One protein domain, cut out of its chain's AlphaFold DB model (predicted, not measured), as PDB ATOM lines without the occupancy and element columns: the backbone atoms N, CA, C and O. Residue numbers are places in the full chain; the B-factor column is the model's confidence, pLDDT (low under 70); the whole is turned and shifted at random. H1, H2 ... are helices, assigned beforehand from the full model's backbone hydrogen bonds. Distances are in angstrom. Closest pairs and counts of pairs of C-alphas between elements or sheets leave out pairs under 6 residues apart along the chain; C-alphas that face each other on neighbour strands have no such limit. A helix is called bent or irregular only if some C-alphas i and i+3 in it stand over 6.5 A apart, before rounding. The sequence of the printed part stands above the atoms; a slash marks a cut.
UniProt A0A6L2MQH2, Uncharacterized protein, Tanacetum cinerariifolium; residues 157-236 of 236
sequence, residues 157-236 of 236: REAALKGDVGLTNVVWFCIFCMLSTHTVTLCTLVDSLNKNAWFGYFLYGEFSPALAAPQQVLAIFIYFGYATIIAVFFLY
ATOM      1  N   ARG A 157     -34.590   8.143  26.175       90.81
ATOM      2  CA  ARG A 157     -33.667   7.036  25.895       90.81
ATOM      3  C   ARG A 157     -33.209   6.347  27.182       90.81
ATOM      4  O   ARG A 157     -33.279   5.123  27.271       90.81
ATOM      5  N   GLU A 158     -32.785   7.112  28.185       90.00
ATOM      6  CA  GLU A 158     -32.345   6.566  29.475       90.00
ATOM      7  C   GLU A 158     -33.473   5.843  30.219       90.00
ATOM      8  O   GLU A 158     -33.275   4.732  30.719       90.00
ATOM      9  N   ALA A 159     -34.675   6.427  30.252       86.44
ATOM     10  CA  ALA A 159     -35.832   5.803  30.889       86.44
ATOM     11  C   ALA A 159     -36.209   4.471  30.222       86.44
ATOM     12  O   ALA A 159     -36.503   3.492  30.912       86.44
ATOM     13  N   ALA A 160     -36.163   4.410  28.889       83.75
ATOM     14  CA  ALA A 160     -36.466   3.191  28.152       83.75
ATOM     15  C   ALA A 160     -35.401   2.100  28.354       83.75
ATOM     16  O   ALA A 160     -35.763   0.956  28.628       83.75
ATOM     17  N   LEU A 161     -34.111   2.454  28.316       84.50
ATOM     18  CA  LEU A 161     -33.018   1.514  28.596       84.50
ATOM     19  C   LEU A 161     -33.095   0.964  30.028       84.50
ATOM     20  O   LEU A 161     -32.906  -0.232  30.250       84.50
ATOM     21  N   LYS A 162     -33.449   1.807  31.005       87.44
ATOM     22  CA  LYS A 162     -33.668   1.374  32.393       87.44
ATOM     23  C   LYS A 162     -34.882   0.445  32.525       87.44
ATOM     24  O   LYS A 162     -34.860  -0.487  33.329       87.44
ATOM     25  N   GLY A 163     -35.927   0.683  31.732       79.06
ATOM     26  CA  GLY A 163     -37.111  -0.173  31.658       79.06
ATOM     27  C   GLY A 163     -36.808  -1.581  31.137       79.06
ATOM     28  O   GLY A 163     -37.316  -2.550  31.701       79.06
ATOM     29  N   ASP A 164     -35.946  -1.713  30.128       74.25
ATOM     30  CA  ASP A 164     -35.590  -3.014  29.539       74.25
ATOM     31  C   ASP A 164     -34.805  -3.910  30.520       74.25
ATOM     32  O   ASP A 164     -35.063  -5.115  30.620       74.25
ATOM     33  N   VAL A 165     -33.924  -3.320  31.335       76.06
ATOM     34  CA  VAL A 165     -33.260  -4.039  32.440       76.06
ATOM     35  C   VAL A 165     -34.288  -4.504  33.480       76.06
ATOM     36  O   VAL A 165     -34.227  -5.634  33.968       76.06
ATOM     37  N   GLY A 166     -35.286  -3.666  33.778       73.31
ATOM     38  CA  GLY A 166     -36.381  -4.011  34.686       73.31
ATOM     39  C   GLY A 166     -37.226  -5.192  34.200       73.31
ATOM     40  O   GLY A 166     -37.529  -6.086  34.988       73.31
ATOM     41  N   LEU A 167     -37.571  -5.235  32.909       64.69
ATOM     42  CA  LEU A 167     -38.331  -6.343  32.315       64.69
ATOM     43  C   LEU A 167     -37.574  -7.669  32.386       64.69
ATOM     44  O   LEU A 167     -38.169  -8.692  32.721       64.69
ATOM     45  N   THR A 168     -36.269  -7.642  32.130       70.81
ATOM     46  CA  THR A 168     -35.418  -8.836  32.216       70.81
ATOM     47  C   THR A 168     -35.437  -9.397  33.639       70.81
ATOM     48  O   THR A 168     -35.729 -10.575  33.838       70.81
ATOM     49  N   ASN A 169     -35.271  -8.536  34.645       71.94
ATOM     50  CA  ASN A 169     -35.313  -8.939  36.053       71.94
ATOM     51  C   ASN A 169     -36.681  -9.499  36.480       71.94
ATOM     52  O   ASN A 169     -36.735 -10.446  37.261       71.94
ATOM     53  N   VAL A 170     -37.788  -8.955  35.961       71.19
ATOM     54  CA  VAL A 170     -39.140  -9.460  36.264       71.19
ATOM     55  C   VAL A 170     -39.374 -10.838  35.647       71.19
ATOM     56  O   VAL A 170     -39.898 -11.719  36.327       71.19
ATOM     57  N   VAL A 171     -38.963 -11.057  34.395       72.62
ATOM     58  CA  VAL A 171     -39.080 -12.372  33.743       72.62
ATOM     59  C   VAL A 171     -38.263 -13.420  34.504       72.62
ATOM     60  O   VAL A 171     -38.785 -14.490  34.815       72.62
ATOM     61  N   TRP A 172     -37.029 -13.089  34.891       74.50
ATOM     62  CA  TRP A 172     -36.187 -13.972  35.703       74.50
ATOM     63  C   TRP A 172     -36.779 -14.258  37.085       74.50
ATOM     64  O   TRP A 172     -36.788 -15.409  37.520       74.50
ATOM     65  N   PHE A 173     -37.345 -13.248  37.749       72.75
ATOM     66  CA  PHE A 173     -38.043 -13.430  39.021       72.75
ATOM     67  C   PHE A 173     -39.250 -14.371  38.882       72.75
ATOM     68  O   PHE A 173     -39.431 -15.272  39.699       72.75
ATOM     69  N   CYS A 174     -40.045 -14.226  37.818       67.38
ATOM     70  CA  CYS A 174     -41.166 -15.124  37.545       67.38
ATOM     71  C   CYS A 174     -40.710 -16.570  37.300       67.38
ATOM     72  O   CYS A 174     -41.325 -17.492  37.838       67.38
ATOM     73  N   ILE A 175     -39.627 -16.778  36.545       73.75
ATOM     74  CA  ILE A 175     -39.052 -18.114  36.316       73.75
ATOM     75  C   ILE A 175     -38.578 -18.725  37.641       73.75
ATOM     76  O   ILE A 175     -38.921 -19.868  37.943       73.75
ATOM     77  N   PHE A 176     -37.869 -17.955  38.471       77.00
ATOM     78  CA  PHE A 176     -37.419 -18.402  39.791       77.00
ATOM     79  C   PHE A 176     -38.592 -18.790  40.707       77.00
ATOM     80  O   PHE A 176     -38.555 -19.838  41.351       77.00
ATOM     81  N   CYS A 177     -39.666 -17.994  40.733       70.00
ATOM     82  CA  CYS A 177     -40.875 -18.312  41.497       70.00
ATOM     83  C   CYS A 177     -41.588 -19.575  40.995       70.00
ATOM     84  O   CYS A 177     -42.086 -20.363  41.802       70.00
ATOM     85  N   MET A 178     -41.645 -19.801  39.680       73.12
ATOM     86  CA  MET A 178     -42.225 -21.038  39.147       73.12
ATOM     87  C   MET A 178     -41.360 -22.255  39.499       73.12
ATOM     88  O   MET A 178     -41.882 -23.267  39.958       73.12
ATOM     89  N   LEU A 179     -40.036 -22.147  39.395       79.12
ATOM     90  CA  LEU A 179     -39.134 -23.236  39.783       79.12
ATOM     91  C   LEU A 179     -39.212 -23.548  41.284       79.12
ATOM     92  O   LEU A 179     -39.276 -24.719  41.664       79.12
ATOM     93  N   SER A 180     -39.281 -22.535  42.151       76.50
ATOM     94  CA  SER A 180     -39.370 -22.753  43.601       76.50
ATOM     95  C   SER A 180     -40.704 -23.380  44.020       76.50
ATOM     96  O   SER A 180     -40.718 -24.313  44.822       76.50
ATOM     97  N   THR A 181     -41.822 -22.967  43.419       75.94
ATOM     98  CA  THR A 181     -43.141 -23.573  43.682       75.94
ATOM     99  C   THR A 181     -43.229 -25.020  43.189       75.94
ATOM    100  O   THR A 181     -43.776 -25.877  43.893       75.94
ATOM    101  N   HIS A 182     -42.620 -25.339  42.044       73.50
ATOM    102  CA  HIS A 182     -42.488 -26.722  41.578       73.50
ATOM    103  C   HIS A 182     -41.583 -27.560  42.487       73.50
ATOM    104  O   HIS A 182     -41.904 -28.719  42.743       73.50
ATOM    105  N   THR A 183     -40.521 -26.967  43.043       74.88
ATOM    106  CA  THR A 183     -39.654 -27.622  44.038       74.88
ATOM    107  C   THR A 183     -40.464 -28.047  45.260       74.88
ATOM    108  O   THR A 183     -40.453 -29.214  45.637       74.88
ATOM    109  N   VAL A 184     -41.229 -27.117  45.843       74.75
ATOM    110  CA  VAL A 184     -42.055 -27.384  47.031       74.75
ATOM    111  C   VAL A 184     -43.115 -28.442  46.734       74.75
ATOM    112  O   VAL A 184     -43.324 -29.337  47.545       74.75
ATOM    113  N   THR A 185     -43.743 -28.383  45.558       74.12
ATOM    114  CA  THR A 185     -44.760 -29.364  45.147       74.12
ATOM    115  C   THR A 185     -44.164 -30.757  44.936       74.12
ATOM    116  O   THR A 185     -44.785 -31.756  45.288       74.12
ATOM    117  N   LEU A 186     -42.948 -30.848  44.393       70.19
ATOM    118  CA  LEU A 186     -42.229 -32.118  44.279       70.19
ATOM    119  C   LEU A 186     -41.838 -32.663  45.656       70.19
ATOM    120  O   LEU A 186     -42.023 -33.852  45.896       70.19
ATOM    121  N   CYS A 187     -41.369 -31.813  46.573       69.12
ATOM    122  CA  CYS A 187     -41.058 -32.219  47.944       69.12
ATOM    123  C   CYS A 187     -42.300 -32.751  48.675       69.12
ATOM    124  O   CYS A 187     -42.248 -33.835  49.246       69.12
ATOM    125  N   THR A 188     -43.438 -32.058  48.589       72.56
ATOM    126  CA  THR A 188     -44.685 -32.508  49.232       72.56
ATOM    127  C   THR A 188     -45.274 -33.757  48.579       72.56
ATOM    128  O   THR A 188     -45.860 -34.589  49.275       72.56
ATOM    129  N   LEU A 189     -45.108 -33.929  47.262       71.69
ATOM    130  CA  LEU A 189     -45.493 -35.156  46.566       71.69
ATOM    131  C   LEU A 189     -44.625 -36.337  47.016       71.69
ATOM    132  O   LEU A 189     -45.160 -37.408  47.289       71.69
ATOM    133  N   VAL A 190     -43.309 -36.144  47.140       70.50
ATOM    134  CA  VAL A 190     -42.385 -37.174  47.641       70.50
ATOM    135  C   VAL A 190     -42.706 -37.542  49.092       70.50
ATOM    136  O   VAL A 190     -42.793 -38.732  49.397       70.50
ATOM    137  N   ASP A 191     -42.985 -36.559  49.950       66.56
ATOM    138  CA  ASP A 191     -43.405 -36.790  51.340       66.56
ATOM    139  C   ASP A 191     -44.772 -37.499  51.425       66.56
ATOM    140  O   ASP A 191     -44.991 -38.353  52.282       66.56
ATOM    141  N   SER A 192     -45.697 -37.205  50.504       66.12
ATOM    142  CA  SER A 192     -47.013 -37.868  50.452       66.12
ATOM    143  C   SER A 192     -46.930 -39.305  49.931       66.12
ATOM    144  O   SER A 192     -47.699 -40.169  50.358       66.12
ATOM    145  N   LEU A 193     -46.003 -39.571  49.007       67.50
ATOM    146  CA  LEU A 193     -45.756 -40.906  48.461       67.50
ATOM    147  C   LEU A 193     -44.967 -41.792  49.431       67.50
ATOM    148  O   LEU A 193     -45.062 -43.017  49.344       67.50
ATOM    149  N   ASN A 194     -44.230 -41.201  50.371       59.88
ATOM    150  CA  ASN A 194     -43.378 -41.929  51.298       59.88
ATOM    151  C   ASN A 194     -43.727 -41.535  52.740       59.88
ATOM    152  O   ASN A 194     -43.190 -40.582  53.286       59.88
ATOM    153  N   LYS A 195     -44.631 -42.292  53.381       54.94
ATOM    154  CA  LYS A 195     -45.158 -42.045  54.745       54.94
ATOM    155  C   LYS A 195     -44.116 -42.086  55.889       54.94
ATOM    156  O   LYS A 195     -44.505 -42.226  57.043       54.94
ATOM    157  N   ASN A 196     -42.818 -41.995  55.608       55.47
ATOM    158  CA  ASN A 196     -41.745 -42.075  56.595       55.47
ATOM    159  C   ASN A 196     -40.800 -40.869  56.480       55.47
ATOM    160  O   ASN A 196     -40.618 -40.307  55.409       55.47
ATOM    161  N   ALA A 197     -40.186 -40.501  57.605       55.09
ATOM    162  CA  ALA A 197     -39.387 -39.299  57.866       55.09
ATOM    163  C   ALA A 197     -38.093 -39.142  57.023       55.09
ATOM    164  O   ALA A 197     -36.983 -39.165  57.553       55.09
ATOM    165  N   TRP A 198     -38.218 -38.971  55.707       56.62
ATOM    166  CA  TRP A 198     -37.090 -38.925  54.767       56.62
ATOM    167  C   TRP A 198     -36.435 -37.548  54.620       56.62
ATOM    168  O   TRP A 198     -35.234 -37.464  54.360       56.62
ATOM    169  N   PHE A 199     -37.189 -36.468  54.835       50.47
ATOM    170  CA  PHE A 199     -36.695 -35.103  54.620       50.47
ATOM    171  C   PHE A 199     -35.504 -34.744  55.530       50.47
ATOM    172  O   PHE A 199     -34.605 -34.004  55.136       50.47
ATOM    173  N   GLY A 200     -35.447 -35.342  56.727       56.72
ATOM    174  CA  GLY A 200     -34.345 -35.162  57.674       56.72
ATOM    175  C   GLY A 200     -33.028 -35.824  57.256       56.72
ATOM    176  O   GLY A 200     -31.981 -35.346  57.659       56.72
ATOM    177  N   TYR A 201     -33.034 -36.871  56.425       54.97
ATOM    178  CA  TYR A 201     -31.793 -37.517  55.961       54.97
ATOM    179  C   TYR A 201     -31.249 -36.881  54.674       54.97
ATOM    180  O   TYR A 201     -30.037 -36.808  54.481       54.97
ATOM    181  N   PHE A 202     -32.134 -36.344  53.826       52.53
ATOM    182  CA  PHE A 202     -31.765 -35.697  52.561       52.53
ATOM    183  C   PHE A 202     -30.923 -34.422  52.755       52.53
ATOM    184  O   PHE A 202     -30.025 -34.155  51.961       52.53
ATOM    185  N   LEU A 203     -31.166 -33.654  53.825       52.34
ATOM    186  CA  LEU A 203     -30.397 -32.438  54.128       52.34
ATOM    187  C   LEU A 203     -29.062 -32.704  54.843       52.34
ATOM    188  O   LEU A 203     -28.192 -31.837  54.819       52.34
ATOM    189  N   TYR A 204     -28.884 -33.877  55.458       56.84
ATOM    190  CA  TYR A 204     -27.714 -34.189  56.291       56.84
ATOM    191  C   TYR A 204     -26.712 -35.155  55.636       56.84
ATOM    192  O   TYR A 204     -25.691 -35.472  56.234       56.84
ATOM    193  N   GLY A 205     -26.943 -35.574  54.387       54.44
ATOM    194  CA  GLY A 205     -25.927 -36.238  53.559       54.44
ATOM    195  C   GLY A 205     -25.644 -37.711  53.880       54.44
ATOM    196  O   GLY A 205     -24.804 -38.317  53.218       54.44
ATOM    197  N   GLU A 206     -26.349 -38.322  54.830       55.72
ATOM    198  CA  GLU A 206     -26.204 -39.750  55.122       55.72
ATOM    199  C   GLU A 206     -27.240 -40.569  54.340       55.72
ATOM    200  O   GLU A 206     -28.418 -40.652  54.696       55.72
ATOM    201  N   PHE A 207     -26.800 -41.192  53.242       60.34
ATOM    202  CA  PHE A 207     -27.608 -42.173  52.518       60.34
ATOM    203  C   PHE A 207     -27.783 -43.424  53.381       60.34
ATOM    204  O   PHE A 207     -26.833 -44.171  53.618       60.34
ATOM    205  N   SER A 208     -29.013 -43.682  53.829       63.22
ATOM    206  CA  SER A 208     -29.321 -44.920  54.540       63.22
ATOM    207  C   SER A 208     -29.105 -46.132  53.613       63.22
ATOM    208  O   SER A 208     -29.685 -46.173  52.520       63.22
ATOM    209  N   PRO A 209     -28.338 -47.158  54.033       68.75
ATOM    210  CA  PRO A 209     -28.131 -48.380  53.249       68.75
ATOM    211  C   PRO A 209     -29.408 -49.223  53.091       68.75
ATOM    212  O   PRO A 209     -29.408 -50.207  52.358       68.75
ATOM    213  N   ALA A 210     -30.506 -48.845  53.753       71.56
ATOM    214  CA  ALA A 210     -31.782 -49.551  53.705       71.56
ATOM    215  C   ALA A 210     -32.624 -49.269  52.442       71.56
ATOM    216  O   ALA A 210     -33.690 -49.863  52.281       71.56
ATOM    217  N   LEU A 211     -32.193 -48.369  51.550       62.09
ATOM    218  CA  LEU A 211     -32.928 -48.116  50.310       62.09
ATOM    219  C   LEU A 211     -32.800 -49.270  49.310       62.09
ATOM    220  O   LEU A 211     -31.706 -49.753  49.025       62.09
ATOM    221  N   ALA A 212     -33.912 -49.601  48.652       73.69
ATOM    222  CA  ALA A 212     -33.871 -50.420  47.449       73.69
ATOM    223  C   ALA A 212     -33.125 -49.672  46.325       73.69
ATOM    224  O   ALA A 212     -33.384 -48.492  46.075       73.69
ATOM    225  N   ALA A 213     -32.247 -50.376  45.603       73.88
ATOM    226  CA  ALA A 213     -31.429 -49.842  44.506       73.88
ATOM    227  C   ALA A 213     -32.146 -48.868  43.534       73.88
ATOM    228  O   ALA A 213     -31.581 -47.812  43.244       73.88
ATOM    229  N   PRO A 214     -33.387 -49.115  43.055       74.12
ATOM    230  CA  PRO A 214     -34.058 -48.180  42.144       74.12
ATOM    231  C   PRO A 214     -34.392 -46.816  42.773       74.12
ATOM    232  O   PRO A 214     -34.431 -45.809  42.069       74.12
ATOM    233  N   GLN A 215     -34.594 -46.750  44.092       76.31
ATOM    234  CA  GLN A 215     -34.886 -45.493  44.788       76.31
ATOM    235  C   GLN A 215     -33.629 -44.627  44.951       76.31
ATOM    236  O   GLN A 215     -33.713 -43.403  44.853       76.31
ATOM    237  N   GLN A 216     -32.456 -45.247  45.129       74.56
ATOM    238  CA  GLN A 216     -31.176 -44.526  45.181       74.56
ATOM    239  C   GLN A 216     -30.858 -43.872  43.835       74.56
ATOM    240  O   GLN A 216     -30.462 -42.711  43.785       74.56
ATOM    241  N   VAL A 217     -31.107 -44.592  42.739       75.56
ATOM    242  CA  VAL A 217     -30.883 -44.089  41.379       75.56
ATOM    243  C   VAL A 217     -31.744 -42.853  41.101       75.56
ATOM    244  O   VAL A 217     -31.226 -41.844  40.626       75.56
ATOM    245  N   LEU A 218     -33.032 -42.878  41.462       80.94
ATOM    246  CA  LEU A 218     -33.924 -41.731  41.267       80.94
ATOM    247  C   LEU A 218     -33.486 -40.502  42.085       80.94
ATOM    248  O   LEU A 218     -33.486 -39.390  41.561       80.94
ATOM    249  N   ALA A 219     -33.068 -40.698  43.340       77.56
ATOM    250  CA  ALA A 219     -32.574 -39.611  44.188       77.56
ATOM    251  C   ALA A 219     -31.304 -38.959  43.613       77.56
ATOM    252  O   ALA A 219     -31.188 -37.733  43.603       77.56
ATOM    253  N   ILE A 220     -30.387 -39.767  43.068       80.38
ATOM    254  CA  ILE A 220     -29.174 -39.286  42.395       80.38
ATOM    255  C   ILE A 220     -29.541 -38.469  41.150       80.38
ATOM    256  O   ILE A 220     -29.018 -37.370  40.973       80.38
ATOM    257  N   PHE A 221     -30.474 -38.942  40.317       80.81
ATOM    258  CA  PHE A 221     -30.910 -38.195  39.130       80.81
ATOM    259  C   PHE A 221     -31.544 -36.845  39.475       80.81
ATOM    260  O   PHE A 221     -31.246 -35.850  38.815       80.81
ATOM    261  N   ILE A 222     -32.372 -36.783  40.521       83.62
ATOM    262  CA  ILE A 222     -32.981 -35.525  40.977       83.62
ATOM    263  C   ILE A 222     -31.904 -34.569  41.504       83.62
ATOM    264  O   ILE A 222     -31.914 -33.389  41.152       83.62
ATOM    265  N   TYR A 223     -30.948 -35.072  42.290       83.31
ATOM    266  CA  TYR A 223     -29.857 -34.266  42.840       83.31
ATOM    267  C   TYR A 223     -28.950 -33.694  41.743       83.31
ATOM    268  O   TYR A 223     -28.707 -32.487  41.713       83.31
ATOM    269  N   PHE A 224     -28.505 -34.524  40.795       79.62
ATOM    270  CA  PHE A 224     -27.694 -34.061  39.665       79.62
ATOM    271  C   PHE A 224     -28.478 -33.125  38.745       79.62
ATOM    272  O   PHE A 224     -27.921 -32.129  38.285       79.62
ATOM    273  N   GLY A 225     -29.770 -33.381  38.524       86.69
ATOM    274  CA  GLY A 225     -30.646 -32.472  37.786       86.69
ATOM    275  C   GLY A 225     -30.696 -31.084  38.431       86.69
ATOM    276  O   GLY A 225     -30.447 -30.087  37.755       86.69
ATOM    277  N   TYR A 226     -30.916 -31.015  39.747       80.12
ATOM    278  CA  TYR A 226     -30.927 -29.751  40.492       80.12
ATOM    279  C   TYR A 226     -29.573 -29.047  40.501       80.12
ATOM    280  O   TYR A 226     -29.506 -27.850  40.229       80.12
ATOM    281  N   ALA A 227     -28.491 -29.777  40.776       78.44
ATOM    282  CA  ALA A 227     -27.145 -29.214  40.798       78.44
ATOM    283  C   ALA A 227     -26.750 -28.642  39.429       78.44
ATOM    284  O   ALA A 227     -26.148 -27.574  39.362       78.44
ATOM    285  N   THR A 228     -27.146 -29.302  38.336       79.44
ATOM    286  CA  THR A 228     -26.876 -28.823  36.972       79.44
ATOM    287  C   THR A 228     -27.672 -27.558  36.658       79.44
ATOM    288  O   THR A 228     -27.111 -26.607  36.121       79.44
ATOM    289  N   ILE A 229     -28.951 -27.498  37.046       82.00
ATOM    290  CA  ILE A 229     -29.782 -26.295  36.875       82.00
ATOM    291  C   ILE A 229     -29.194 -25.113  37.659       82.00
ATOM    292  O   ILE A 229     -29.083 -24.014  37.120       82.00
ATOM    293  N   ILE A 230     -28.761 -25.341  38.904       80.69
ATOM    294  CA  ILE A 230     -28.125 -24.312  39.737       80.69
ATOM    295  C   ILE A 230     -26.777 -23.880  39.140       80.69
ATOM    296  O   ILE A 230     -26.486 -22.691  39.087       80.69
ATOM    297  N   ALA A 231     -25.960 -24.812  38.647       75.88
ATOM    298  CA  ALA A 231     -24.675 -24.481  38.032       75.88
ATOM    299  C   ALA A 231     -24.841 -23.638  36.756       75.88
ATOM    300  O   ALA A 231     -24.123 -22.658  36.575       75.88
ATOM    301  N   VAL A 232     -25.819 -23.968  35.905       80.56
ATOM    302  CA  VAL A 232     -26.158 -23.161  34.721       80.56
ATOM    303  C   VAL A 232     -26.642 -21.766  35.131       80.56
ATOM    304  O   VAL A 232     -26.278 -20.791  34.485       80.56
ATOM    305  N   PHE A 233     -27.389 -21.659  36.233       74.38
ATOM    306  CA  PHE A 233     -27.858 -20.383  36.783       74.38
ATOM    307  C   PHE A 233     -26.724 -19.465  37.274       74.38
ATOM    308  O   PHE A 233     -26.875 -18.253  37.225       74.38
ATOM    309  N   PHE A 234     -25.592 -20.006  37.738       75.12
ATOM    310  CA  PHE A 234     -24.437 -19.196  38.161       75.12
ATOM    311  C   PHE A 234     -23.459 -18.852  37.027       75.12
ATOM    312  O   PHE A 234     -22.566 -18.029  37.228       75.12
ATOM    313  N   LEU A 235     -23.593 -19.487  35.859       76.88
ATOM    314  CA  LEU A 235     -22.704 -19.285  34.711       76.88
ATOM    315  C   LEU A 235     -23.253 -18.302  33.661       76.88
ATOM    316  O   LEU A 235     -22.497 -17.918  32.768       76.88
ATOM    317  N   TYR A 236     -24.522 -17.901  33.764       66.19
ATOM    318  CA  TYR A 236     -25.210 -16.976  32.853       66.19
ATOM    319  C   TYR A 236     -25.755 -15.760  33.599       66.19
ATOM    320  O   TYR A 236     -25.723 -14.662  33.000       66.19
TER     321      TYR A 236
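AT A GLANCE: This is residues 157 to 236 of the 236 residues of an uncharacterized protein of Tanacetum cinerariifolium (UniProt A0A6L2MQH2). Picture an open, uneven U: a long helix, H1, makes one arm, a shorter helix, H3, runs back with a gap between the two, and a loop with the very short H2 joins them at one end. H1 makes most of the longest axis, and its residues 157 to 182 stick out freely; no helix touches another, and there is no packed core. The printed part has 80 residues with three named helices, in the order H1, H2, H3, and no named strand; its class is all helix. The whole is extended, with a radius of gyration of the C-alphas of 18.3 A and spans of 63 by 25 by 20 A.

HOW THE PARTS SIT: Start at H1, residues 157 to 193, and watch y fall from 7.036 at C-alpha 157 to -40.906 at C-alpha 193. A tight link of 5 residues leads to H2, residues 199 to 202. H1 and H2 are close but not clearly touching, with 1 pair of C-alphas within 8 A: the closest are those of Asp 191 and Phe 199, 7.7 A apart. The centres of H1 and H2 are 25.9 A apart. A short link of 10 residues then leads to H3, residues 213 to 235, where y rises from -49.842 at C-alpha 213 to -19.285 at C-alpha 235. H3 and H1 are apart, with no C-alpha of the one within 8 A of the other. H2 and H3 are apart too, with no C-alpha of the one within 8 A of the other. In H1 and H3 each backbone O of residue i is within hydrogen-bond range of N of residue i+4; H2 is too short for such a pair, and its 1 pair of O i and N i+3 is not within range.

IN THESE COORDINATES: Find C-alpha 157 at (-33.667, 7.036, 25.895); from there H1 runs 37 residues and 54.3 A to C-alpha 193 at (-45.756, -40.906, 48.461). Look next at Phe 199 to Phe 202 for H2, 4 residues and 5.4 A from first to last C-alpha. H3, 23 residues, begins at C-alpha 213 and runs 33.3 A to C-alpha 235 at (-22.704, -19.285, 34.711). None of the three helices is bent or irregular.

THE WHOLE: The two C-alphas farthest apart are those of Arg 157 and Ala 210, at 63.1 A, while those of Arg 157 and Tyr 236 are 26.4 A apart. Tyr 236 is the chain's last residue; the printed part has no cut, and neither link is long. In the B-factor column the mean pLDDT of the printed part of this predicted model is 72.0; 24 printed residues are under 70, among them residues 191 to 209, of which 199 to 202 belong to H2, with a mean pLDDT of 54 for H2.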